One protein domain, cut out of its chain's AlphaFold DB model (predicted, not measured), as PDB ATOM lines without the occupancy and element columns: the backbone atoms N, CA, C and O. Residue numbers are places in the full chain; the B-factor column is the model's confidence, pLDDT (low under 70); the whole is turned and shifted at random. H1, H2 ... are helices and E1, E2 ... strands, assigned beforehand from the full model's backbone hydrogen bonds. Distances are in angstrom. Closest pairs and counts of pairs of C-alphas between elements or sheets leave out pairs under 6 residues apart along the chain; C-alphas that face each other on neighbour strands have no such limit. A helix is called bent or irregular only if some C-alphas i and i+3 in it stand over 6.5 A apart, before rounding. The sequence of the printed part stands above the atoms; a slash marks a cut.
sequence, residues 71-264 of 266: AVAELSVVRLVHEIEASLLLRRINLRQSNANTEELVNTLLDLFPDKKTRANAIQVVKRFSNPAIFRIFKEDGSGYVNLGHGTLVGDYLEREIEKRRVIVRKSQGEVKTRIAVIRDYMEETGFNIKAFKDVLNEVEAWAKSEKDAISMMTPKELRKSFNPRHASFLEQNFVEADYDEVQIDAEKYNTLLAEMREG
ATOM      1  N   ALA A  71      54.129   7.843  85.589       96.62
ATOM      2  CA  ALA A  71      54.084   6.457  85.129       96.62
ATOM      3  C   ALA A  71      55.153   5.573  85.808       96.62
ATOM      4  O   ALA A  71      54.873   4.441  86.202       96.62
ATOM      5  N   VAL A  72      56.365   6.098  86.026       96.06
ATOM      6  CA  VAL A  72      57.431   5.409  86.780       96.06
ATOM      7  C   VAL A  72      57.085   5.256  88.269       96.06
ATOM      8  O   VAL A  72      57.405   4.232  88.881       96.06
ATOM      9  N   ALA A  73      56.414   6.241  88.871       94.31
ATOM     10  CA  ALA A  73      55.929   6.121  90.244       94.31
ATOM     11  C   ALA A  73      54.853   5.027  90.363       94.31
ATOM     12  O   ALA A  73      54.923   4.196  91.267       94.31
ATOM     13  N   GLU A  74      53.913   4.961  89.418       95.62
ATOM     14  CA  GLU A  74      52.914   3.889  89.358       95.62
ATOM     15  C   GLU A  74      53.550   2.511  89.127       95.62
ATOM     16  O   GLU A  74      53.159   1.537  89.768       95.62
ATOM     17  N   LEU A  75      54.572   2.421  88.265       96.81
ATOM     18  CA  LEU A  75      55.352   1.193  88.077       96.81
ATOM     19  C   LEU A  75      55.978   0.717  89.397       96.81
ATOM     20  O   LEU A  75      55.928  -0.474  89.696       96.81
ATOM     21  N   SER A  76      56.512   1.632  90.211       93.69
ATOM     22  CA  SER A  76      57.051   1.294  91.539       93.69
ATOM     23  C   SER A  76      55.985   0.705  92.472       93.69
ATOM     24  O   SER A  76      56.268  -0.232  93.217       93.69
ATOM     25  N   VAL A  77      54.746   1.210  92.415       95.31
ATOM     26  CA  VAL A  77      53.624   0.664  93.199       95.31
ATOM     27  C   VAL A  77      53.269  -0.746  92.734       95.31
ATOM     28  O   VAL A  77      53.113  -1.644  93.558       95.31
ATOM     29  N   VAL A  78      53.177  -0.967  91.420       94.75
ATOM     30  CA  VAL A  78      52.900  -2.299  90.863       94.75
ATOM     31  C   VAL A  78      53.998  -3.294  91.231       94.75
ATOM     32  O   VAL A  78      53.684  -4.417  91.626       94.75
ATOM     33  N   ARG A  79      55.267  -2.882  91.149       93.62
ATOM     34  CA  ARG A  79      56.403  -3.692  91.599       93.62
ATOM     35  C   ARG A  79      56.233  -4.127  93.056       93.62
ATOM     36  O   ARG A  79      56.347  -5.312  93.342       93.62
ATOM     37  N   LEU A  80      55.901  -3.204  93.962       92.75
ATOM     38  CA  LEU A  80      55.691  -3.532  95.376       92.75
ATOM     39  C   LEU A  80      54.545  -4.538  95.574       92.75
ATOM     40  O   LEU A  80      54.658  -5.467  96.372       92.75
ATOM     41  N   VAL A  81      53.438  -4.373  94.846       91.44
ATOM     42  CA  VAL A  81      52.317  -5.328  94.886       91.44
ATOM     43  C   VAL A  81      52.768  -6.712  94.418       91.44
ATOM     44  O   VAL A  81      52.406  -7.709  95.042       91.44
ATOM     45  N   HIS A  82      53.579  -6.786  93.360       91.25
ATOM     46  CA  HIS A  82      54.155  -8.046  92.900       91.25
ATOM     47  C   HIS A  82      55.026  -8.699  93.983       91.25
ATOM     48  O   HIS A  82      54.766  -9.847  94.340       91.25
ATOM     49  N   GLU A  83      55.975  -7.958  94.565       88.19
ATOM     50  CA  GLU A  83      56.869  -8.446  95.628       88.19
ATOM     51  C   GLU A  83      56.082  -9.025  96.820       88.19
ATOM     52  O   GLU A  83      56.407 -10.092  97.352       88.19
ATOM     53  N   ILE A  84      55.003  -8.348  97.230       89.31
ATOM     54  CA  ILE A  84      54.127  -8.815  98.313       89.31
ATOM     55  C   ILE A  84      53.468 -10.145  97.940       89.31
ATOM     56  O   ILE A  84      53.500 -11.093  98.731       89.31
ATOM     57  N   GLU A  85      52.874 -10.241  96.752       88.19
ATOM     58  CA  GLU A  85      52.172 -11.452  96.322       88.19
ATOM     59  C   GLU A  85      53.127 -12.631  96.101       88.19
ATOM     60  O   GLU A  85      52.818 -13.752  96.518       88.19
ATOM     61  N   ALA A  86      54.316 -12.377  95.550       84.56
ATOM     62  CA  ALA A  86      55.381 -13.364  95.408       84.56
ATOM     63  C   ALA A  86      55.848 -13.880  96.780       84.56
ATOM     64  O   ALA A  86      55.928 -15.092  97.002       84.56
ATOM     65  N   SER A  87      56.046 -12.986  97.758       83.44
ATOM     66  CA  SER A  87      56.392 -13.373  99.132       83.44
ATOM     67  C   SER A  87      55.300 -14.224  99.785       83.44
ATOM     68  O   SER A  87      55.586 -15.214 100.467       83.44
ATOM     69  N   LEU A  88      54.029 -13.872  99.583       86.56
ATOM     70  CA  LEU A  88      52.908 -14.633 100.126       86.56
ATOM     71  C   LEU A  88      52.794 -16.020  99.485       86.56
ATOM     72  O   LEU A  88      52.534 -16.990 100.202       86.56
ATOM     73  N   LEU A  89      53.020 -16.135  98.174       83.88
ATOM     74  CA  LEU A  89      53.102 -17.418  97.480       83.88
ATOM     75  C   LEU A  89      54.233 -18.279  98.058       83.88
ATOM     76  O   LEU A  89      53.981 -19.410  98.479       83.88
ATOM     77  N   LEU A  90      55.441 -17.721  98.173       79.44
ATOM     78  CA  LEU A  90      56.605 -18.413  98.727       79.44
ATOM     79  C   LEU A  90      56.340 -18.926 100.148       79.44
ATOM     80  O   LEU A  90      56.620 -20.080 100.465       79.44
ATOM     81  N   ARG A  91      55.713 -18.114 101.007       82.81
ATOM     82  CA  ARG A  91      55.322 -18.536 102.365       82.81
ATOM     83  C   ARG A  91      54.385 -19.745 102.358       82.81
ATOM     84  O   ARG A  91      54.493 -20.599 103.237       82.81
ATOM     85  N   ARG A  92      53.453 -19.827 101.402       82.06
ATOM     86  CA  ARG A  92      52.523 -20.965 101.289       82.06
ATOM     87  C   ARG A  92      53.203 -22.215 100.747       82.06
ATOM     88  O   ARG A  92      52.964 -23.287 101.299       82.06
ATOM     89  N   ILE A  93      54.087 -22.068  99.765       77.62
ATOM     90  CA  ILE A  93      54.927 -23.163  99.266       77.62
ATOM     91  C   ILE A  93      55.794 -23.721 100.404       77.62
ATOM     92  O   ILE A  93      55.776 -24.922 100.657       77.62
ATOM     93  N   ASN A  94      56.445 -22.856 101.186       76.94
ATOM     94  CA  ASN A  94      57.267 -23.270 102.327       76.94
ATOM     95  C   ASN A  94      56.455 -23.989 103.411       76.94
ATOM     96  O   ASN A  94      56.909 -24.988 103.971       76.94
ATOM     97  N   LEU A  95      55.240 -23.516 103.705       80.69
ATOM     98  CA  LEU A  95      54.342 -24.196 104.640       80.69
ATOM     99  C   LEU A  95      53.954 -25.588 104.128       80.69
ATOM    100  O   LEU A  95      53.973 -26.556 104.890       80.69
ATOM    101  N   ARG A  96      53.636 -25.699 102.836       77.69
ATOM    102  CA  ARG A  96      53.310 -26.973 102.192       77.69
ATOM    103  C   ARG A  96      54.489 -27.948 102.231       77.69
ATOM    104  O   ARG A  96      54.285 -29.117 102.563       77.69
ATOM    105  N   GLN A  97      55.699 -27.461 101.964       74.31
ATOM    106  CA  GLN A  97      56.935 -28.238 102.051       74.31
ATOM    107  C   GLN A  97      57.205 -28.698 103.487       74.31
ATOM    108  O   GLN A  97      57.455 -29.872 103.726       74.31
ATOM    109  N   SER A  98      57.079 -27.806 104.472       79.81
ATOM    110  CA  SER A  98      57.231 -28.156 105.889       79.81
ATOM    111  C   SER A  98      56.244 -29.246 106.318       79.81
ATOM    112  O   SER A  98      56.616 -30.173 107.042       79.81
ATOM    113  N   ASN A  99      55.000 -29.173 105.840       78.62
ATOM    114  CA  ASN A  99      54.004 -30.211 106.074       78.62
ATOM    115  C   ASN A  99      54.408 -31.546 105.416       78.62
ATOM    116  O   ASN A  99      54.369 -32.567 106.096       78.62
ATOM    117  N   ALA A 100      54.893 -31.544 104.169       73.44
ATOM    118  CA  ALA A 100      55.402 -32.756 103.510       73.44
ATOM    119  C   ALA A 100      56.557 -33.410 104.293       73.44
ATOM    120  O   ALA A 100      56.524 -34.607 104.564       73.44
ATOM    121  N   ASN A 101      57.534 -32.614 104.742       73.94
ATOM    122  CA  ASN A 101      58.661 -33.108 105.544       73.94
ATOM    123  C   ASN A 101      58.190 -33.707 106.872       73.94
ATOM    124  O   ASN A 101      58.757 -34.678 107.363       73.94
ATOM    125  N   THR A 102      57.155 -33.115 107.473       81.62
ATOM    126  CA  THR A 102      56.582 -33.621 108.725       81.62
ATOM    127  C   THR A 102      55.892 -34.965 108.500       81.62
ATOM    128  O   THR A 102      56.044 -35.865 109.321       81.62
ATOM    129  N   GLU A 103      55.145 -35.118 107.406       78.31
ATOM    130  CA  GLU A 103      54.529 -36.394 107.031       78.31
ATOM    131  C   GLU A 103      55.580 -37.496 106.858       78.31
ATOM    132  O   GLU A 103      55.456 -38.563 107.456       78.31
ATOM    133  N   GLU A 104      56.647 -37.218 106.106       75.75
ATOM    134  CA  GLU A 104      57.737 -38.169 105.876       75.75
ATOM    135  C   GLU A 104      58.467 -38.537 107.171       75.75
ATOM    136  O   GLU A 104      58.691 -39.719 107.433       75.75
ATOM    137  N   LEU A 105      58.775 -37.550 108.019       82.94
ATOM    138  CA  LEU A 105      59.360 -37.788 109.338       82.94
ATOM    139  C   LEU A 105      58.471 -38.708 110.176       82.94
ATOM    140  O   LEU A 105      58.957 -39.683 110.746       82.94
ATOM    141  N   VAL A 106      57.171 -38.414 110.255       85.06
ATOM    142  CA  VAL A 106      56.238 -39.227 111.039       85.06
ATOM    143  C   VAL A 106      56.165 -40.645 110.487       85.06
ATOM    144  O   VAL A 106      56.276 -41.588 111.265       85.06
ATOM    145  N   ASN A 107      56.017 -40.819 109.175       82.25
ATOM    146  CA  ASN A 107      55.935 -42.149 108.572       82.25
ATOM    147  C   ASN A 107      57.234 -42.946 108.762       82.25
ATOM    148  O   ASN A 107      57.171 -44.117 109.125       82.25
ATOM    149  N   THR A 108      58.394 -42.292 108.661       82.25
ATOM    150  CA  THR A 108      59.699 -42.905 108.961       82.25
ATOM    151  C   THR A 108      59.792 -43.350 110.422       82.25
ATOM    152  O   THR A 108      60.308 -44.424 110.717       82.25
ATOM    153  N   LEU A 109      59.264 -42.562 111.365       85.44
ATOM    154  CA  LEU A 109      59.183 -42.970 112.771       85.44
ATOM    155  C   LEU A 109      58.198 -44.131 112.972       85.44
ATOM    156  O   LEU A 109      58.455 -45.004 113.797       85.44
ATOM    157  N   LEU A 110      57.088 -44.162 112.226       84.94
ATOM    158  CA  LEU A 110      56.108 -45.249 112.302       84.94
ATOM    159  C   LEU A 110      56.672 -46.591 111.812       84.94
ATOM    160  O   LEU A 110      56.283 -47.634 112.349       84.94
ATOM    161  N   ASP A 111      57.605 -46.566 110.859       83.38
ATOM    162  CA  ASP A 111      58.327 -47.754 110.386       83.38
ATOM    163  C   ASP A 111      59.189 -48.402 111.479       83.38
ATOM    164  O   ASP A 111      59.412 -49.612 111.451       83.38
ATOM    165  N   LEU A 112      59.620 -47.631 112.482       86.69
ATOM    166  CA  LEU A 112      60.396 -48.147 113.613       86.69
ATOM    167  C   LEU A 112      59.531 -48.902 114.636       86.69
ATOM    168  O   LEU A 112      60.076 -49.584 115.506       86.69
ATOM    169  N   PHE A 113      58.196 -48.798 114.565       86.25
ATOM    170  CA  PHE A 113      57.314 -49.516 115.484       86.25
ATOM    171  C   PHE A 113      57.025 -50.943 114.989       86.25
ATOM    172  O   PHE A 113      56.480 -51.117 113.891       86.25
ATOM    173  N   PRO A 114      57.323 -51.969 115.813       78.25
ATOM    174  CA  PRO A 114      57.346 -53.367 115.385       78.25
ATOM    175  C   PRO A 114      55.958 -53.996 115.217       78.25
ATOM    176  O   PRO A 114      55.815 -54.975 114.489       78.25
ATOM    177  N   ASP A 115      54.925 -53.462 115.877       87.81
ATOM    178  CA  ASP A 115      53.586 -54.046 115.882       87.81
ATOM    179  C   ASP A 115      52.474 -53.022 115.601       87.81
ATOM    180  O   ASP A 115      52.580 -51.820 115.867       87.81
ATOM    181  N   LYS A 116      51.355 -53.535 115.080       84.31
ATOM    182  CA  LYS A 116      50.202 -52.738 114.644       84.31
ATOM    183  C   LYS A 116      49.537 -51.959 115.786       84.31
ATOM    184  O   LYS A 116      49.012 -50.874 115.547       84.31
ATOM    185  N   LYS A 117      49.544 -52.483 117.019       87.94
ATOM    186  CA  LYS A 117      48.896 -51.838 118.172       87.94
ATOM    187  C   LYS A 117      49.708 -50.628 118.629       87.94
ATOM    188  O   LYS A 117      49.138 -49.558 118.841       87.94
ATOM    189  N   THR A 118      51.027 -50.769 118.720       88.00
ATOM    190  CA  THR A 118      51.935 -49.659 119.033       88.00
ATOM    191  C   THR A 118      51.873 -48.579 117.955       88.00
ATOM    192  O   THR A 118      51.764 -47.396 118.282       88.00
ATOM    193  N   ARG A 119      51.819 -48.973 116.675       86.56
ATOM    194  CA  ARG A 119      51.654 -48.036 115.556       86.56
ATOM    195  C   ARG A 119      50.341 -47.249 115.636       86.56
ATOM    196  O   ARG A 119      50.362 -46.027 115.531       86.56
ATOM    197  N   ALA A 120      49.217 -47.912 115.913       87.38
ATOM    198  CA  ALA A 120      47.921 -47.245 116.080       87.38
ATOM    199  C   ALA A 120      47.922 -46.226 117.239       87.38
ATOM    200  O   ALA A 120      47.398 -45.119 117.098       87.38
ATOM    201  N   ASN A 121      48.562 -46.555 118.368       88.50
ATOM    202  CA  ASN A 121      48.720 -45.623 119.490       88.50
ATOM    203  C   ASN A 121      49.585 -44.410 119.111       88.50
ATOM    204  O   ASN A 121      49.231 -43.275 119.437       88.50
ATOM    205  N   ALA A 122      50.689 -44.627 118.390       88.69
ATOM    206  CA  ALA A 122      51.544 -43.549 117.901       88.69
ATOM    207  C   ALA A 122      50.787 -42.612 116.944       88.69
ATOM    208  O   ALA A 122      50.856 -41.393 117.097       88.69
ATOM    209  N   ILE A 123      49.979 -43.158 116.029       88.50
ATOM    210  CA  ILE A 123      49.115 -42.370 115.135       88.50
ATOM    211  C   ILE A 123      48.141 -41.494 115.932       88.50
ATOM    212  O   ILE A 123      47.942 -40.327 115.592       88.50
ATOM    213  N   GLN A 124      47.543 -42.010 117.012       89.44
ATOM    214  CA  GLN A 124      46.672 -41.193 117.864       89.44
ATOM    215  C   GLN A 124      47.419 -40.029 118.522       89.44
ATOM    216  O   GLN A 124      46.857 -38.939 118.628       89.44
ATOM    217  N   VAL A 125      48.674 -40.228 118.937       89.94
ATOM    218  CA  VAL A 125      49.524 -39.151 119.470       89.94
ATOM    219  C   VAL A 125      49.823 -38.117 118.384       89.94
ATOM    220  O   VAL A 125      49.601 -36.932 118.613       89.94
ATOM    221  N   VAL A 126      50.234 -38.551 117.189       88.12
ATOM    222  CA  VAL A 126      50.490 -37.672 116.032       88.12
ATOM    223  C   VAL A 126      49.267 -36.818 115.704       88.12
ATOM    224  O   VAL A 126      49.389 -35.605 115.529       88.12
ATOM    225  N   LYS A 127      48.068 -37.414 115.674       87.19
ATOM    226  CA  LYS A 127      46.823 -36.696 115.363       87.19
ATOM    227  C   LYS A 127      46.557 -35.527 116.325       87.19
ATOM    228  O   LYS A 127      45.963 -34.545 115.881       87.19
ATOM    229  N   ARG A 128      47.052 -35.562 117.575       88.25
ATOM    230  CA  ARG A 128      46.964 -34.437 118.538       88.25
ATOM    231  C   ARG A 128      47.780 -33.211 118.124       88.25
ATOM    232  O   ARG A 128      47.470 -32.113 118.566       88.25
ATOM    233  N   PHE A 129      48.786 -33.385 117.267       85.38
ATOM    234  CA  PHE A 129      49.587 -32.298 116.694       85.38
ATOM    235  C   PHE A 129      49.000 -31.746 115.385       85.38
ATOM    236  O   PHE A 129      49.620 -30.901 114.732       85.38
ATOM    237  N   SER A 130      47.805 -32.199 114.988       85.69
ATOM    238  CA  SER A 130      47.048 -31.542 113.922       85.69
ATOM    239  C   SER A 130      46.690 -30.125 114.358       85.69
ATOM    240  O   SER A 130      46.229 -29.896 115.474       85.69
ATOM    241  N   ASN A 131      46.865 -29.169 113.457       83.94
ATOM    242  CA  ASN A 131      46.482 -27.788 113.674       83.94
ATOM    243  C   ASN A 131      45.818 -27.259 112.390       83.94
ATOM    244  O   ASN A 131      46.507 -26.847 111.450       83.94
ATOM    245  N   PRO A 132      44.473 -27.263 112.338       78.88
ATOM    246  CA  PRO A 132      43.726 -26.791 111.176       78.88
ATOM    247  C   PRO A 132      43.996 -25.320 110.827       78.88
ATOM    248  O   PRO A 132      43.875 -24.951 109.661       78.88
ATOM    249  N   ALA A 133      44.399 -24.487 111.797       77.25
ATOM    250  CA  ALA A 133      44.700 -23.073 111.565       77.25
ATOM    251  C   ALA A 133      45.974 -22.858 110.726       77.25
ATOM    252  O   ALA A 133      46.119 -21.817 110.090       77.25
ATOM    253  N   ILE A 134      46.875 -23.846 110.686       75.62
ATOM    254  CA  ILE A 134      48.066 -23.857 109.817       75.62
ATOM    255  C   ILE A 134      47.952 -24.891 108.688       75.62
ATOM    256  O   ILE A 134      48.960 -25.294 108.110       75.62
ATOM    257  N   PHE A 135      46.727 -25.334 108.379       76.00
ATOM    258  CA  PHE A 135      46.432 -26.295 107.310       76.00
ATOM    259  C   PHE A 135      47.159 -27.636 107.476       76.00
ATOM    260  O   PHE A 135      47.634 -28.218 106.500       76.00
ATOM    261  N   ARG A 136      47.279 -28.108 108.725       83.75
ATOM    262  CA  ARG A 136      47.921 -29.379 109.073       83.75
ATOM    263  C   ARG A 136      46.905 -30.340 109.673       83.75
ATOM    264  O   ARG A 136      46.533 -30.190 110.837       83.75
ATOM    265  N   ILE A 137      46.478 -31.335 108.901       83.56
ATOM    266  CA  ILE A 137      45.526 -32.357 109.357       83.56
ATOM    267  C   ILE A 137      46.090 -33.745 109.068       83.56
ATOM    268  O   ILE A 137      46.179 -34.133 107.910       83.56
ATOM    269  N   PHE A 138      46.419 -34.521 110.100       84.38
ATOM    270  CA  PHE A 138      46.843 -35.910 109.909       84.38
ATOM    271  C   PHE A 138      45.639 -36.835 109.739       84.38
ATOM    272  O   PHE A 138      44.745 -36.888 110.589       84.38
ATOM    273  N   LYS A 139      45.636 -37.606 108.655       83.00
ATOM    274  CA  LYS A 139      44.668 -38.663 108.369       83.00
ATOM    275  C   LYS A 139      45.404 -39.989 108.362       83.00
ATOM    276  O   LYS A 139      46.486 -40.084 107.809       83.00
ATOM    277  N   GLU A 140      44.828 -40.995 108.997       81.38
ATOM    278  CA  GLU A 140      45.369 -42.351 108.926       81.38
ATOM    279  C   GLU A 140      44.969 -42.982 107.599       81.38
ATOM    280  O   GLU A 140      43.828 -42.815 107.158       81.38
ATOM    281  N   ASP A 141      45.902 -43.685 106.972       71.06
ATOM    282  CA  ASP A 141      45.586 -44.561 105.860       71.06
ATOM    283  C   ASP A 141      45.257 -45.975 106.370       71.06
ATOM    284  O   ASP A 141      45.634 -46.380 107.471       71.06
ATOM    285  N   GLY A 142      44.531 -46.757 105.567       67.00
ATOM    286  CA  GLY A 142      44.154 -48.129 105.934       67.00
ATOM    287  C   GLY A 142      45.340 -49.091 106.132       67.00
ATOM    288  O   GLY A 142      45.127 -50.234 106.537       67.00
ATOM    289  N   SER A 143      46.570 -48.638 105.869       69.00
ATOM    290  CA  SER A 143      47.822 -49.394 105.967       69.00
ATOM    291  C   SER A 143      48.585 -49.107 107.269       69.00
ATOM    292  O   SER A 143      49.633 -49.706 107.512       69.00
ATOM    293  N   GLY A 144      48.062 -48.227 108.132       69.88
ATOM    294  CA  GLY A 144      48.698 -47.843 109.392       69.88
ATOM    295  C   GLY A 144      49.780 -46.774 109.234       69.88
ATOM    296  O   GLY A 144      50.676 -46.705 110.069       69.88
ATOM    297  N   TYR A 145      49.708 -45.956 108.189       76.81
ATOM    298  CA  TYR A 145      50.517 -44.753 108.003       76.81
ATOM    299  C   TYR A 145      49.645 -43.505 108.132       76.81
ATOM    300  O   TYR A 145      48.427 -43.592 108.310       76.81
ATOM    301  N   VAL A 146      50.264 -42.327 108.071       80.00
ATOM    302  CA  VAL A 146      49.528 -41.065 108.013       80.00
ATOM    303  C   VAL A 146      49.786 -40.326 106.710       80.00
ATOM    304  O   VAL A 146      50.916 -40.242 106.244       80.00
ATOM    305  N   ASN A 147      48.727 -39.727 106.180       76.19
ATOM    306  CA  ASN A 147      48.786 -38.709 105.144       76.19
ATOM    307  C   ASN A 147      48.417 -37.367 105.764       76.19
ATOM    308  O   ASN A 147      47.464 -37.261 106.549       76.19
ATOM    309  N   LEU A 148      49.145 -36.324 105.400       73.50
ATOM    310  CA  LEU A 148      48.905 -34.977 105.870       73.50
ATOM    311  C   LEU A 148      48.034 -34.254 104.836       73.50
ATOM    312  O   LEU A 148      48.400 -34.044 103.686       73.50
ATOM    313  N   GLY A 149      46.815 -33.913 105.243       68.06
ATOM    314  CA  GLY A 149      45.893 -33.098 104.464       68.06
ATOM    315  C   GLY A 149      46.245 -31.617 104.566       68.06
ATOM    316  O   GLY A 149      46.507 -31.105 105.655       68.06
ATOM    317  N   HIS A 150      46.174 -30.919 103.434       63.66
ATOM    318  CA  HIS A 150      46.595 -29.524 103.270       63.66
ATOM    319  C   HIS A 150      45.394 -28.576 103.309       63.66
ATOM    320  O   HIS A 150      45.145 -27.781 102.400       63.66
ATOM    321  N   GLY A 151      44.590 -28.705 104.361       60.22
ATOM    322  CA  GLY A 151      43.234 -28.179 104.377       60.22
ATOM    323  C   GLY A 151      42.728 -27.730 105.735       60.22
ATOM    324  O   GLY A 151      43.356 -27.962 106.767       60.22
ATOM    325  N   THR A 152      41.565 -27.086 105.722       58.09
ATOM    326  CA  THR A 152      40.725 -26.949 106.919       58.09
ATOM    327  C   THR A 152      39.786 -28.160 107.000       58.09
ATOM    328  O   THR A 152      39.850 -29.065 106.164       58.09
ATOM    329  N   LEU A 153      38.852 -28.176 107.955       53.56
ATOM    330  CA  LEU A 153      37.752 -29.156 107.972       53.56
ATOM    331  C   LEU A 153      36.929 -29.168 106.659       53.56
ATOM    332  O   LEU A 153      36.166 -30.099 106.429       53.56
ATOM    333  N   VAL A 154      37.113 -28.163 105.789       47.19
ATOM    334  CA  VAL A 154      36.385 -27.924 104.531       47.19
ATOM    335  C   VAL A 154      37.241 -28.253 103.277       47.19
ATOM    336  O   VAL A 154      36.979 -27.763 102.181       47.19
ATOM    337  N   GLY A 155      38.292 -29.076 103.403       59.66
ATOM    338  CA  GLY A 155      39.079 -29.608 102.268       59.66
ATOM    339  C   GLY A 155      40.384 -28.857 101.963       59.66
ATOM    340  O   GLY A 155      40.812 -28.034 102.768       59.66
ATOM    341  N   ASP A 156      41.005 -29.136 100.804       72.50
ATOM    342  CA  ASP A 156      42.392 -28.760 100.423       72.50
ATOM    343  C   ASP A 156      42.601 -27.254 100.148       72.50
ATOM    344  O   ASP A 156      42.869 -26.802  99.035       72.50
ATOM    345  N   TYR A 157      42.412 -26.441 101.184       79.50
ATOM    346  CA  TYR A 157      42.471 -24.985 101.130       79.50
ATOM    347  C   TYR A 157      43.868 -24.438 100.802       79.50
ATOM    348  O   TYR A 157      43.969 -23.474 100.046       79.50
ATOM    349  N   LEU A 158      44.939 -25.040 101.334       79.38
ATOM    350  CA  LEU A 158      46.307 -24.564 101.102       79.38
ATOM    351  C   LEU A 158      46.687 -24.664  99.620       79.38
ATOM    352  O   LEU A 158      47.274 -23.727  99.091       79.38
ATOM    353  N   GLU A 159      46.289 -25.744  98.945       77.12
ATOM    354  CA  GLU A 159      46.535 -25.926  97.508       77.12
ATOM    355  C   GLU A 159      45.790 -24.886  96.671       77.12
ATOM    356  O   GLU A 159      46.371 -24.242  95.800       77.12
ATOM    357  N   ARG A 160      44.513 -24.637  96.990       80.81
ATOM    358  CA  ARG A 160      43.735 -23.586  96.317       80.81
ATOM    359  C   ARG A 160      44.339 -22.200  96.522       80.81
ATOM    360  O   ARG A 160      44.342 -21.398  95.593       80.81
ATOM    361  N   GLU A 161      44.843 -21.904  97.718       84.19
ATOM    362  CA  GLU A 161      45.519 -20.636  98.001       84.19
ATOM    363  C   GLU A 161      46.845 -20.504  97.248       84.19
ATOM    364  O   GLU A 161      47.146 -19.419  96.754       84.19
ATOM    365  N   ILE A 162      47.624 -21.586  97.135       81.44
ATOM    366  CA  ILE A 162      48.842 -21.611  96.319       81.44
ATOM    367  C   ILE A 162      48.488 -21.310  94.860       81.44
ATOM    368  O   ILE A 162      49.059 -20.386  94.286       81.44
ATOM    369  N   GLU A 163      47.515 -22.015  94.282       80.62
ATOM    370  CA  GLU A 163      47.149 -21.839  92.872       80.62
ATOM    371  C   GLU A 163      46.584 -20.444  92.590       80.62
ATOM    372  O   GLU A 163      47.027 -19.748  91.676       80.62
ATOM    373  N   LYS A 164      45.677 -19.963  93.444       86.00
ATOM    374  CA  LYS A 164      45.155 -18.597  93.356       86.00
ATOM    375  C   LYS A 164      46.284 -17.565  93.352       86.00
ATOM    376  O   LYS A 164      46.262 -16.629  92.555       86.00
ATOM    377  N   ARG A 165      47.273 -17.722  94.235       86.19
ATOM    378  CA  ARG A 165      48.408 -16.795  94.323       86.19
ATOM    379  C   ARG A 165      49.327 -16.882  93.118       86.19
ATOM    380  O   ARG A 165      49.793 -15.840  92.679       86.19
ATOM    381  N   ARG A 166      49.531 -18.061  92.526       82.56
ATOM    382  CA  ARG A 166      50.284 -18.190  91.265       82.56
ATOM    383  C   ARG A 166      49.674 -17.360  90.153       82.56
ATOM    384  O   ARG A 166      50.390 -16.628  89.477       82.56
ATOM    385  N   VAL A 167      48.354 -17.442  89.990       84.31
ATOM    386  CA  VAL A 167      47.636 -16.645  88.990       84.31
ATOM    387  C   VAL A 167      47.834 -15.149  89.251       84.31
ATOM    388  O   VAL A 167      48.121 -14.399  88.319       84.31
ATOM    389  N   ILE A 168      47.741 -14.717  90.513       88.62
ATOM    390  CA  ILE A 168      47.953 -13.315  90.901       88.62
ATOM    391  C   ILE A 168      49.387 -12.863  90.599       88.62
ATOM    392  O   ILE A 168      49.558 -11.820  89.973       88.62
ATOM    393  N   VAL A 169      50.395 -13.647  90.988       86.94
ATOM    394  CA  VAL A 169      51.821 -13.354  90.763       86.94
ATOM    395  C   VAL A 169      52.131 -13.257  89.270       86.94
ATOM    396  O   VAL A 169      52.743 -12.287  88.834       86.94
ATOM    397  N   ARG A 170      51.643 -14.197  88.447       84.69
ATOM    398  CA  ARG A 170      51.806 -14.119  86.984       84.69
ATOM    399  C   ARG A 170      51.158 -12.870  86.403       84.69
ATOM    400  O   ARG A 170      51.759 -12.195  85.571       84.69
ATOM    401  N   LYS A 171      49.943 -12.541  86.849       88.44
ATOM    402  CA  LYS A 171      49.229 -11.349  86.382       88.44
ATOM    403  C   LYS A 171      49.967 -10.065  86.766       88.44
ATOM    404  O   LYS A 171      50.109  -9.181  85.928       88.44
ATOM    405  N   SER A 172      50.451  -9.952  88.002       90.56
ATOM    406  CA  SER A 172      51.212  -8.777  88.439       90.56
ATOM    407  C   SER A 172      52.589  -8.693  87.771       90.56
ATOM    408  O   SER A 172      53.030  -7.591  87.466       90.56
ATOM    409  N   GLN A 173      53.233  -9.820  87.442       89.62
ATOM    410  CA  GLN A 173      54.451  -9.823  86.619       89.62
ATOM    411  C   GLN A 173      54.178  -9.254  85.220       89.62
ATOM    412  O   GLN A 173      54.934  -8.420  84.716       89.62
ATOM    413  N   GLY A 174      53.073  -9.683  84.601       91.19
ATOM    414  CA  GLY A 174      52.642  -9.194  83.292       91.19
ATOM    415  C   GLY A 174      52.330  -7.706  83.312       91.19
ATOM    416  O   GLY A 174      52.690  -6.988  82.382       91.19
ATOM    417  N   GLU A 175      51.760  -7.213  84.412       94.31
ATOM    418  CA  GLU A 175      51.558  -5.782  84.638       94.31
ATOM    419  C   GLU A 175      52.883  -5.007  84.665       94.31
ATOM    420  O   GLU A 175      53.001  -3.979  83.995       94.31
ATOM    421  N   VAL A 176      53.886  -5.491  85.409       95.12
ATOM    422  CA  VAL A 176      55.225  -4.876  85.459       95.12
ATOM    423  C   VAL A 176      55.820  -4.801  84.052       95.12
ATOM    424  O   VAL A 176      56.238  -3.727  83.615       95.12
ATOM    425  N   LYS A 177      55.808  -5.919  83.315       95.25
ATOM    426  CA  LYS A 177      56.323  -6.004  81.937       95.25
ATOM    427  C   LYS A 177      55.598  -5.046  80.992       95.25
ATOM    428  O   LYS A 177      56.244  -4.304  80.255       95.25
ATOM    429  N   THR A 178      54.270  -5.011  81.072       97.06
ATOM    430  CA  THR A 178      53.415  -4.140  80.256       97.06
ATOM    431  C   THR A 178      53.722  -2.667  80.510       97.06
ATOM    432  O   THR A 178      53.945  -1.915  79.567       97.06
ATOM    433  N   ARG A 179      53.814  -2.244  81.775       97.81
ATOM    434  CA  ARG A 179      54.114  -0.847  82.126       97.81
ATOM    435  C   ARG A 179      55.505  -0.410  81.685       97.81
ATOM    436  O   ARG A 179      55.653   0.707  81.199       97.81
ATOM    437  N   ILE A 180      56.513  -1.275  81.814       97.88
ATOM    438  CA  ILE A 180      57.863  -0.983  81.312       97.88
ATOM    439  C   ILE A 180      57.826  -0.729  79.801       97.88
ATOM    440  O   ILE A 180      58.407   0.257  79.348       97.88
ATOM    441  N   ALA A 181      57.130  -1.583  79.041       97.75
ATOM    442  CA  ALA A 181      56.986  -1.424  77.595       97.75
ATOM    443  C   ALA A 181      56.283  -0.105  77.238       97.75
ATOM    444  O   ALA A 181      56.850   0.702  76.512       97.75
ATOM    445  N   VAL A 182      55.123   0.177  77.842       98.25
ATOM    446  CA  VAL A 182      54.364   1.418  77.594       98.25
ATOM    447  C   VAL A 182      55.211   2.667  77.846       98.25
ATOM    448  O   VAL A 182      55.213   3.588  77.032       98.25
ATOM    449  N   ILE A 183      55.954   2.714  78.958       98.06
ATOM    450  CA  ILE A 183      56.780   3.883  79.284       98.06
ATOM    451  C   ILE A 183      57.911   4.045  78.259       98.06
ATOM    452  O   ILE A 183      58.194   5.169  77.843       98.06
ATOM    453  N   ARG A 184      58.558   2.945  77.843       98.00
ATOM    454  CA  ARG A 184      59.619   2.982  76.821       98.00
ATOM    455  C   ARG A 184      59.087   3.489  75.489       98.00
ATOM    456  O   ARG A 184      59.677   4.416  74.938       98.00
ATOM    457  N   ASP A 185      57.966   2.942  75.044       97.75
ATOM    458  CA  ASP A 185      57.382   3.263  73.747       97.75
ATOM    459  C   ASP A 185      56.887   4.713  73.739       97.75
ATOM    460  O   ASP A 185      57.197   5.464  72.820       97.75
ATOM    461  N   TYR A 186      56.268   5.189  74.826       97.88
ATOM    462  CA  TYR A 186      55.922   6.605  74.972       97.88
ATOM    463  C   TYR A 186      57.151   7.533  74.930       97.88
ATOM    464  O   TYR A 186      57.131   8.589  74.288       97.88
ATOM    465  N   MET A 187      58.243   7.170  75.614       97.31
ATOM    466  CA  MET A 187      59.492   7.945  75.584       97.31
ATOM    467  C   MET A 187      60.123   7.975  74.184       97.31
ATOM    468  O   MET A 187      60.736   8.981  73.812       97.31
ATOM    469  N   GLU A 188      59.993   6.891  73.420       96.88
ATOM    470  CA  GLU A 188      60.451   6.804  72.036       96.88
ATOM    471  C   GLU A 188      59.575   7.647  71.099       96.88
ATOM    472  O   GLU A 188      60.106   8.532  70.424       96.88
ATOM    473  N   GLU A 189      58.250   7.466  71.146       96.31
ATOM    474  CA  GLU A 189      57.252   8.202  70.353       96.31
ATOM    475  C   GLU A 189      57.385   9.722  70.515       96.31
ATOM    476  O   GLU A 189      57.318  10.478  69.546       96.31
ATOM    477  N   THR A 190      57.611  10.186  71.744       95.00
ATOM    478  CA  THR A 190      57.727  11.619  72.063       95.00
ATOM    479  C   THR A 190      59.150  12.163  71.912       95.00
ATOM    480  O   THR A 190      59.391  13.362  72.068       95.00
ATOM    481  N   GLY A 191      60.133  11.296  71.646       93.00
ATOM    482  CA  GLY A 191      61.550  11.651  71.623       93.00
ATOM    483  C   GLY A 191      62.124  12.070  72.988       93.00
ATOM    484  O   GLY A 191      63.259  12.571  73.041       93.00
ATOM    485  N   PHE A 192      61.386  11.866  74.087       94.50
ATOM    486  CA  PHE A 192      61.776  12.171  75.466       94.50
ATOM    487  C   PHE A 192      62.764  11.129  76.023       94.50
ATOM    488  O   PHE A 192      62.504  10.363  76.948       94.50
ATOM    489  N   ASN A 193      63.963  11.107  75.447       89.38
ATOM    490  CA  ASN A 193      64.994  10.114  75.735       89.38
ATOM    491  C   ASN A 193      65.887  10.504  76.928       89.38
ATOM    492  O   ASN A 193      67.060  10.844  76.763       89.38
ATOM    493  N   ILE A 194      65.345  10.448  78.147       94.19
ATOM    494  CA  ILE A 194      66.091  10.754  79.379       94.19
ATOM    495  C   ILE A 194      66.752   9.499  79.949       94.19
ATOM    496  O   ILE A 194      66.078   8.532  80.300       94.19
ATOM    497  N   LYS A 195      68.084   9.534  80.083       92.94
ATOM    498  CA  LYS A 195      68.886   8.403  80.574       92.94
ATOM    499  C   LYS A 195      68.446   7.935  81.961       92.94
ATOM    500  O   LYS A 195      68.259   6.741  82.138       92.94
ATOM    501  N   ALA A 196      68.242   8.850  82.907       92.75
ATOM    502  CA  ALA A 196      67.874   8.486  84.273       92.75
ATOM    503  C   ALA A 196      66.566   7.671  84.345       92.75
ATOM    504  O   ALA A 196      66.499   6.700  85.089       92.75
ATOM    505  N   PHE A 197      65.555   7.991  83.527       95.56
ATOM    506  CA  PHE A 197      64.346   7.163  83.441       95.56
ATOM    507  C   PHE A 197      64.626   5.788  82.825       95.56
ATOM    508  O   PHE A 197      64.156   4.787  83.352       95.56
ATOM    509  N   LYS A 198      65.434   5.713  81.757       95.88
ATOM    510  CA  LYS A 198      65.834   4.424  81.163       95.88
ATOM    511  C   LYS A 198      66.569   3.536  82.164       95.88
ATOM    512  O   LYS A 198      66.298   2.343  82.217       95.88
ATOM    513  N   ASP A 199      67.463   4.119  82.958       94.25
ATOM    514  CA  ASP A 199      68.196   3.401  83.999       94.25
ATOM    515  C   ASP A 199      67.222   2.797  85.032       94.25
ATOM    516  O   ASP A 199      67.336   1.614  85.335       94.25
ATOM    517  N   VAL A 200      66.211   3.556  85.485       94.00
ATOM    518  CA  VAL A 200      65.162   3.048  86.395       94.00
ATOM    519  C   VAL A 200      64.369   1.898  85.767       94.00
ATOM    520  O   VAL A 200      64.171   0.868  86.404       94.00
ATOM    521  N   LEU A 201      63.930   2.036  84.513       96.81
ATOM    522  CA  LEU A 201      63.179   0.976  83.826       96.81
ATOM    523  C   LEU A 201      64.013  -0.300  83.665       96.81
ATOM    524  O   LEU A 201      63.500  -1.400  83.852       96.81
ATOM    525  N   ASN A 202      65.302  -0.154  83.351       96.00
ATOM    526  CA  ASN A 202      66.228  -1.277  83.231       96.00
ATOM    527  C   ASN A 202      66.484  -1.956  84.581       96.00
ATOM    528  O   ASN A 202      66.587  -3.176  84.624       96.00
ATOM    529  N   GLU A 203      66.572  -1.192  85.671       94.31
ATOM    530  CA  GLU A 203      66.713  -1.741  87.022       94.31
ATOM    531  C   GLU A 203      65.488  -2.574  87.413       94.31
ATOM    532  O   GLU A 203      65.636  -3.706  87.871       94.31
ATOM    533  N   VAL A 204      64.279  -2.053  87.175       94.25
ATOM    534  CA  VAL A 204      63.038  -2.790  87.455       94.25
ATOM    535  C   VAL A 204      62.924  -4.031  86.566       94.25
ATOM    536  O   VAL A 204      62.546  -5.090  87.053       94.25
ATOM    537  N   GLU A 205      63.281  -3.949  85.282       94.25
ATOM    538  CA  GLU A 205      63.278  -5.124  84.403       94.25
ATOM    539  C   GLU A 205      64.299  -6.183  84.845       94.25
ATOM    540  O   GLU A 205      63.986  -7.371  84.865       94.25
ATOM    541  N   ALA A 206      65.515  -5.771  85.209       92.38
ATOM    542  CA  ALA A 206      66.548  -6.685  85.685       92.38
ATOM    543  C   ALA A 206      66.132  -7.374  86.992       92.38
ATOM    544  O   ALA A 206      66.292  -8.586  87.120       92.38
ATOM    545  N   TRP A 207      65.542  -6.618  87.924       89.81
ATOM    546  CA  TRP A 207      64.942  -7.162  89.141       89.81
ATOM    547  C   TRP A 207      63.875  -8.219  88.812       89.81
ATOM    548  O   TRP A 207      63.977  -9.349  89.287       89.81
ATOM    549  N   ALA A 208      62.927  -7.892  87.929       87.00
ATOM    550  CA  ALA A 208      61.838  -8.785  87.537       87.00
ATOM    551  C   ALA A 208      62.342 -10.092  86.894       87.00
ATOM    552  O   ALA A 208      61.787 -11.159  87.137       87.00
ATOM    553  N   LYS A 209      63.424 -10.032  86.107       84.62
ATOM    554  CA  LYS A 209      64.069 -11.225  85.528       84.62
ATOM    555  C   LYS A 209      64.789 -12.082  86.572       84.62
ATOM    556  O   LYS A 209      64.834 -13.299  86.431       84.62
ATOM    557  N   SER A 210      65.340 -11.461  87.616       77.44
ATOM    558  CA  SER A 210      66.091 -12.157  88.670       77.44
ATOM    559  C   SER A 210      65.216 -12.888  89.694       77.44
ATOM    560  O   SER A 210      65.703 -13.785  90.377       77.44
ATOM    561  N   GLU A 211      63.923 -12.559  89.807       66.31
ATOM    562  CA  GLU A 211      63.027 -13.226  90.769       66.31
ATOM    563  C   GLU A 211      62.850 -14.723  90.494       66.31
ATOM    564  O   GLU A 211      62.633 -15.498  91.432       66.31
ATOM    565  N   LYS A 212      63.038 -15.145  89.236       61.34
ATOM    566  CA  LYS A 212      63.111 -16.558  88.853       61.34
ATOM    567  C   LYS A 212      64.126 -17.316  89.710       61.34
ATOM    568  O   LYS A 212      63.847 -18.420  90.160       61.34
ATOM    569  N   ASP A 213      65.268 -16.712  90.029       48.56
ATOM    570  CA  ASP A 213      66.328 -17.372  90.796       48.56
ATOM    571  C   ASP A 213      65.945 -17.564  92.272       48.56
ATOM    572  O   ASP A 213      66.231 -18.601  92.863       48.56
ATOM    573  N   ALA A 214      65.230 -16.609  92.873       48.28
ATOM    574  CA  ALA A 214      64.841 -16.683  94.284       48.28
ATOM    575  C   ALA A 214      63.741 -17.725  94.554       48.28
ATOM    576  O   ALA A 214      63.695 -18.309  95.638       48.28
ATOM    577  N   ILE A 215      62.860 -17.963  93.576       48.94
ATOM    578  CA  ILE A 215      61.803 -18.977  93.667       48.94
ATOM    579  C   ILE A 215      62.326 -20.349  93.186       48.94
ATOM    580  O   ILE A 215      62.013 -21.361  93.819       48.94
ATOM    581  N   SER A 216      63.219 -20.381  92.184       43.00
ATOM    582  CA  SER A 216      63.837 -21.614  91.649       43.00
ATOM    583  C   SER A 216      64.924 -22.229  92.516       43.00
ATOM    584  O   SER A 216      65.244 -23.405  92.336       43.00
ATOM    585  N   MET A 217      65.457 -21.494  93.498       38.50
ATOM    586  CA  MET A 217      66.423 -21.987  94.492       38.50
ATOM    587  C   MET A 217      65.940 -23.202  95.306       38.50
ATOM    588  O   MET A 217      66.716 -23.787  96.053       38.50
ATOM    589  N   MET A 218      64.694 -23.645  95.139       44.81
ATOM    590  CA  MET A 218      64.230 -24.970  95.552       44.81
ATOM    591  C   MET A 218      64.249 -25.945  94.367       44.81
ATOM    592  O   MET A 218      63.223 -26.510  93.994       44.81
ATOM    593  N   THR A 219      65.413 -26.121  93.731       41.22
ATOM    594  CA  THR A 219      65.487 -26.880  92.477       41.22
ATOM    595  C   THR A 219      65.007 -28.331  92.662       41.22
ATOM    596  O   THR A 219      65.355 -28.991  93.653       41.22
ATOM    597  N   PRO A 220      64.306 -28.913  91.667       41.00
ATOM    598  CA  PRO A 220      63.919 -30.324  91.678       41.00
ATOM    599  C   PRO A 220      65.104 -31.259  91.927       41.00
ATOM    600  O   PRO A 220      64.946 -32.326  92.500       41.00
ATOM    601  N   LYS A 221      66.317 -30.871  91.520       42.19
ATOM    602  CA  LYS A 221      67.528 -31.686  91.662       42.19
ATOM    603  C   LYS A 221      67.991 -31.829  93.118       42.19
ATOM    604  O   LYS A 221      68.536 -32.877  93.463       42.19
ATOM    605  N   GLU A 222      67.778 -30.819  93.955       45.62
ATOM    606  CA  GLU A 222      68.112 -30.851  95.386       45.62
ATOM    607  C   GLU A 222      66.985 -31.489  96.209       45.62
ATOM    608  O   GLU A 222      67.249 -32.298  97.101       45.62
ATOM    609  N   LEU A 223      65.726 -31.251  95.830       44.47
ATOM    610  CA  LEU A 223      64.569 -31.914  96.438       44.47
ATOM    611  C   LEU A 223      64.513 -33.416  96.099       44.47
ATOM    612  O   LEU A 223      64.278 -34.232  96.985       44.47
ATOM    613  N   ARG A 224      64.839 -33.831  94.866       43.59
ATOM    614  CA  ARG A 224      64.916 -35.252  94.451       43.59
ATOM    615  C   ARG A 224      65.891 -36.085  95.282       43.59
ATOM    616  O   ARG A 224      65.718 -37.294  95.371       43.59
ATOM    617  N   LYS A 225      66.921 -35.466  95.869       46.66
ATOM    618  CA  LYS A 225      67.866 -36.157  96.760       46.66
ATOM    619  C   LYS A 225      67.293 -36.412  98.159       46.66
ATOM    620  O   LYS A 225      67.890 -37.182  98.903       46.66
ATOM    621  N   SER A 226      66.182 -35.765  98.503       42.47
ATOM    622  CA  SER A 226      65.709 -35.614  99.880       42.47
ATOM    623  C   SER A 226      64.387 -36.336 100.179       42.47
ATOM    624  O   SER A 226      64.066 -36.464 101.351       42.47
ATOM    625  N   PHE A 227      63.641 -36.808  99.166       49.53
ATOM    626  CA  PHE A 227      62.284 -37.366  99.334       49.53
ATOM    627  C   PHE A 227      62.106 -38.771  98.758       49.53
ATOM    628  O   PHE A 227      62.692 -39.131  97.734       49.53
ATOM    629  N   ASN A 228      61.187 -39.528  99.362       51.91
ATOM    630  CA  ASN A 228      60.646 -40.768  98.805       51.91
ATOM    631  C   ASN A 228      60.066 -40.567  97.373       51.91
ATOM    632  O   ASN A 228      59.253 -39.659  97.164       51.91
ATOM    633  N   PRO A 229      60.389 -41.435  96.386       49.00
ATOM    634  CA  PRO A 229      59.900 -41.347  95.002       49.00
ATOM    635  C   PRO A 229      58.375 -41.255  94.839       49.00
ATOM    636  O   PRO A 229      57.907 -40.659  93.870       49.00
ATOM    637  N   ARG A 230      57.585 -41.794  95.783       48.28
ATOM    638  CA  ARG A 230      56.113 -41.663  95.781       48.28
ATOM    639  C   ARG A 230      55.622 -40.220  95.948       48.28
ATOM    640  O   ARG A 230      54.505 -39.927  95.533       48.28
ATOM    641  N   HIS A 231      56.433 -39.335  96.529       46.66
ATOM    642  CA  HIS A 231      56.094 -37.930  96.795       46.66
ATOM    643  C   HIS A 231      56.812 -36.946  95.852       46.66
ATOM    644  O   HIS A 231      56.464 -35.766  95.803       46.66
ATOM    645  N   ALA A 232      57.773 -37.428  95.056       44.44
ATOM    646  CA  ALA A 232      58.577 -36.617  94.141       44.44
ATOM    647  C   ALA A 232      57.791 -36.088  92.921       44.44
ATOM    648  O   ALA A 232      58.030 -34.965  92.484       44.44
ATOM    649  N   SER A 233      56.819 -36.850  92.405       45.69
ATOM    650  CA  SER A 233      55.999 -36.462  91.241       45.69
ATOM    651  C   SER A 233      55.092 -35.251  91.501       45.69
ATOM    652  O   SER A 233      54.757 -34.512  90.579       45.69
ATOM    653  N   PHE A 234      54.716 -35.012  92.761       45.25
ATOM    654  CA  PHE A 234      53.892 -33.871  93.165       45.25
ATOM    655  C   PHE A 234      54.692 -32.563  93.215       45.25
ATOM    656  O   PHE A 234      54.158 -31.498  92.908       45.25
ATOM    657  N   LEU A 235      55.977 -32.626  93.577       45.50
ATOM    658  CA  LEU A 235      56.848 -31.452  93.559       45.50
ATOM    659  C   LEU A 235      57.002 -30.941  92.121       45.50
ATOM    660  O   LEU A 235      56.847 -29.752  91.893       45.50
ATOM    661  N   GLU A 236      57.154 -31.834  91.140       44.88
ATOM    662  CA  GLU A 236      57.282 -31.480  89.716       44.88
ATOM    663  C   GLU A 236      56.064 -30.732  89.142       44.88
ATOM    664  O   GLU A 236      56.233 -29.841  88.316       44.88
ATOM    665  N   GLN A 237      54.843 -31.023  89.611       42.38
ATOM    666  CA  GLN A 237      53.614 -30.342  89.164       42.38
ATOM    667  C   GLN A 237      53.439 -28.943  89.773       42.38
ATOM    668  O   GLN A 237      52.644 -28.134  89.294       42.38
ATOM    669  N   ASN A 238      54.192 -28.639  90.832       40.50
ATOM    670  CA  ASN A 238      54.069 -27.413  91.603       40.50
ATOM    671  C   ASN A 238      55.175 -26.391  91.314       40.50
ATOM    672  O   ASN A 238      55.245 -25.380  92.006       40.50
ATOM    673  N   PHE A 239      55.971 -26.566  90.268       50.56
ATOM    674  CA  PHE A 239      56.908 -25.539  89.819       50.56
ATOM    675  C   PHE A 239      56.532 -25.076  88.422       50.56
ATOM    676  O   PHE A 239      56.893 -25.693  87.429       50.56
ATOM    677  N   VAL A 240      55.804 -23.965  88.357       46.41
ATOM    678  CA  VAL A 240      55.848 -23.084  87.191       46.41
ATOM    679  C   VAL A 240      55.874 -21.668  87.743       46.41
ATOM    680  O   VAL A 240      54.834 -21.038  87.978       46.41
ATOM    681  N   GLU A 241      57.097 -21.243  88.037       53.44
ATOM    682  CA  GLU A 241      57.469 -19.866  88.325       53.44
ATOM    683  C   GLU A 241      56.940 -18.943  87.236       53.44
ATOM    684  O   GLU A 241      56.812 -19.330  86.075       53.44
ATOM    685  N   ALA A 242      56.570 -17.724  87.614       54.06
ATOM    686  CA  ALA A 242      56.302 -16.695  86.630       54.06
ATOM    687  C   ALA A 242      57.642 -16.330  85.978       54.06
ATOM    688  O   ALA A 242      58.355 -15.464  86.470       54.06
ATOM    689  N   ASP A 243      58.019 -17.031  84.912       67.62
ATOM    690  CA  ASP A 243      59.166 -16.626  84.115       67.62
ATOM    691  C   ASP A 243      58.803 -15.314  83.415       67.62
ATOM    692  O   ASP A 243      57.865 -15.255  82.613       67.62
ATOM    693  N   TYR A 244      59.525 -14.243  83.746       75.38
ATOM    694  CA  TYR A 244      59.337 -12.932  83.135       75.38
ATOM    695  C   TYR A 244      59.336 -13.007  81.603       75.38
ATOM    696  O   TYR A 244      58.587 -12.276  80.945       75.38
ATOM    697  N   ASP A 245      60.146 -13.895  81.026       78.56
ATOM    698  CA  ASP A 245      60.261 -14.047  79.581       78.56
ATOM    699  C   ASP A 245      59.043 -14.770  78.979       78.56
ATOM    700  O   ASP A 245      58.638 -14.448  77.860       78.56
ATOM    701  N   GLU A 246      58.380 -15.649  79.736       79.31
ATOM    702  CA  GLU A 246      57.179 -16.379  79.301       79.31
ATOM    703  C   GLU A 246      55.888 -15.564  79.460       79.31
ATOM    704  O   GLU A 246      54.923 -15.753  78.708       79.31
ATOM    705  N   VAL A 247      55.856 -14.628  80.416       83.69
ATOM    706  CA  VAL A 247      54.682 -13.777  80.634       83.69
ATOM    707  C   VAL A 247      54.492 -12.816  79.459       83.69
ATOM    708  O   VAL A 247      55.404 -12.092  79.052       83.69
ATOM    709  N   GLN A 248      53.277 -12.795  78.916       87.00
ATOM    710  CA  GLN A 248      52.908 -11.926  77.803       87.00
ATOM    711  C   GLN A 248      52.537 -10.521  78.285       87.00
ATOM    712  O   GLN A 248      52.050 -10.336  79.402       87.00
ATOM    713  N   ILE A 249      52.759  -9.536  77.416       90.62
ATOM    714  CA  ILE A 249      52.219  -8.187  77.602       90.62
ATOM    715  C   ILE A 249      50.693  -8.261  77.491       90.62
ATOM    716  O   ILE A 249      50.160  -8.896  76.579       90.62
ATOM    717  N   ASP A 250      49.996  -7.600  78.411       91.62
ATOM    718  CA  ASP A 250      48.546  -7.434  78.339       91.62
ATOM    719  C   ASP A 250      48.235  -6.354  77.295       91.62
ATOM    720  O   ASP A 250      48.448  -5.168  77.533       91.62
ATOM    721  N   ALA A 251      47.783  -6.771  76.110       93.19
ATOM    722  CA  ALA A 251      47.577  -5.875  74.975       93.19
ATOM    723  C   ALA A 251      46.470  -4.835  75.216       93.19
ATOM    724  O   ALA A 251      46.601  -3.690  74.784       93.19
ATOM    725  N   GLU A 252      45.386  -5.209  75.899       94.25
ATOM    726  CA  GLU A 252      44.303  -4.276  76.222       94.25
ATOM    727  C   GLU A 252      44.836  -3.193  77.154       94.25
ATOM    728  O   GLU A 252      44.746  -1.998  76.864       94.25
ATOM    729  N   LYS A 253      45.503  -3.622  78.224       94.31
ATOM    730  CA  LYS A 253      46.046  -2.710  79.219       94.31
ATOM    731  C   LYS A 253      47.185  -1.853  78.688       94.31
ATOM    732  O   LYS A 253      47.269  -0.677  79.033       94.31
ATOM    733  N   TYR A 254      48.030  -2.419  77.835       97.38
ATOM    734  CA  TYR A 254      49.059  -1.690  77.103       97.38
ATOM    735  C   TYR A 254      48.444  -0.496  76.360       97.38
ATOM    736  O   TYR A 254      48.871   0.642  76.551       97.38
ATOM    737  N   ASN A 255      47.398  -0.749  75.566       96.62
ATOM    738  CA  ASN A 255      46.740   0.283  74.769       96.62
ATOM    739  C   ASN A 255      46.087   1.356  75.646       96.62
ATOM    740  O   ASN A 255      46.236   2.544  75.360       96.62
ATOM    741  N   THR A 256      45.409   0.956  76.726       96.25
ATOM    742  CA  THR A 256      44.804   1.895  77.680       96.25
ATOM    743  C   THR A 256      45.855   2.793  78.327       96.25
ATOM    744  O   THR A 256      45.726   4.013  78.289       96.25
ATOM    745  N   LEU A 257      46.928   2.216  78.872       96.00
ATOM    746  CA  LEU A 257      47.975   2.981  79.553       96.00
ATOM    747  C   LEU A 257      48.709   3.926  78.594       96.00
ATOM    748  O   LEU A 257      49.007   5.064  78.958       96.00
ATOM    749  N   LEU A 258      48.979   3.484  77.363       96.38
ATOM    750  CA  LEU A 258      49.615   4.332  76.357       96.38
ATOM    751  C   LEU A 258      48.707   5.502  75.953       96.38
ATOM    752  O   LEU A 258      49.189   6.625  75.805       96.38
ATOM    753  N   ALA A 259      47.398   5.266  75.810       95.75
ATOM    754  CA  ALA A 259      46.423   6.328  75.568       95.75
ATOM    755  C   ALA A 259      46.388   7.339  76.727       95.75
ATOM    756  O   ALA A 259      46.525   8.536  76.482       95.75
ATOM    757  N   GLU A 260      46.337   6.875  77.980       94.06
ATOM    758  CA  GLU A 260      46.372   7.747  79.164       94.06
ATOM    759  C   GLU A 260      47.636   8.627  79.207       94.06
ATOM    760  O   GLU A 260      47.573   9.813  79.540       94.06
ATOM    761  N   MET A 261      48.800   8.077  78.844       95.12
ATOM    762  CA  MET A 261      50.043   8.854  78.775       95.12
ATOM    763  C   MET A 261      50.025   9.903  77.653       95.12
ATOM    764  O   MET A 261      50.608  10.980  77.808       95.12
ATOM    765  N   ARG A 262      49.367   9.615  76.524       93.81
ATOM    766  CA  ARG A 262      49.214  10.553  75.397       93.81
ATOM    767  C   ARG A 262      48.256  11.694  75.717       93.81
ATOM    768  O   ARG A 262      48.529  12.820  75.312       93.81
ATOM    769  N   GLU A 263      47.178  11.410  76.439       89.00
ATOM    770  CA  GLU A 263      46.215  12.422  76.882       89.00
ATOM    771  C   GLU A 263      46.836  13.376  77.906       89.00
ATOM    772  O   GLU A 263      46.581  14.576  77.850       89.00
ATOM    773  N   GLY A 264      47.732  12.865  78.758       71.44
ATOM    774  CA  GLY A 264      48.373  13.637  79.816       71.44
ATOM    775  C   GLY A 264      47.387  13.904  80.953       71.44
ATOM    776  O   GLY A 264      46.411  14.625  80.793       71.44
TER     777      GLY A 264
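This is residues 71 to 264 of the 266 residues of an uncharacterized protein of Candidatus Aminicenantes bacterium ADurb.Bin508 (UniProt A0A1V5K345). A long rod: H1, H3 and H4 make an up-and-down bundle, each running against the one before, and H1 runs on past H4 to one end, where H2 and the strand hairpin E1 E2 pack on it. H7 packs on H3 toward the other end, while H5 and H6 form a loose stretch. The 194 printed residues run H1 H2 E1 E2 H3 H4 H5 H6 H7, mostly helix, with an antiparallel sheet E1 - E2. The whole is loose, with a radius of gyration of the C-alphas of 23.1 A and spans of 80 by 33 by 22 A.

E1 is residues 137 to 140 and E2 146 to 149. H1, residues 71 to 111, is 60.0 A long from C-alpha 71 at (54.084, 6.457, 85.129). H2 is residues 116 to 127, H3 157 to 189 with 47.6 A, H4 195 to 216 with 32.4 A, H5 220 to 223, H6 229 to 237, and H7 251 to 263, ending at C-alpha 263 (46.215, 12.422, 76.882). H6 is only just irregular: C-alphas 230 and 233 are 6.9 A apart.

In the hairpin E1 E2, N 139 and O 147 are 2.8 A apart, within hydrogen-bond range. The closest C-alphas of H1 and E2, Glu 103 and Leu 148, are 5.9 A apart; those of H2 and E1, Lys 127 and Phe 138, 5.5 A. H1 and H2, a helical hairpin, only just touch, with 3 pairs of C-alphas within 8 A, closest Leu 110 and Arg 119 at 6.2 A. H1 touches H3 at a shallow tilt of 26 degrees, opposite ways, closest C-alphas His 82 and Ser 172 at 5.4 A. With residues 72 to 90 alone, H1 touches H4, closest C-alphas Leu 90 and Ile 215 at 7.3 A. H7 touches H3 at a steep tilt of 42 degrees, closest C-alphas Leu 258 and Val 182 at 5.7 A. H5 and H6 only just touch, with 3 pairs of C-alphas within 8 A, closest Pro 220 and Glu 236 at 7.0 A; H1 and H6 are apart. Every O i to N i+4 pair is within hydrogen-bond range in H1, H2, H3 and H7, but 15 of 18 in H4 and 0 of 5 in H6, which has 3 of 6 O i to N i+3 pairs within range; H5 is too short for an O i to N i+4 pair.

The C-alphas farthest apart, Lys 117 and Gly 191, are 79.7 A apart. The printed part has no cut; the link H6 to H7 is long. Residues 142 to 144, 149 to 155 and 211 to 243 have pLDDT under 70.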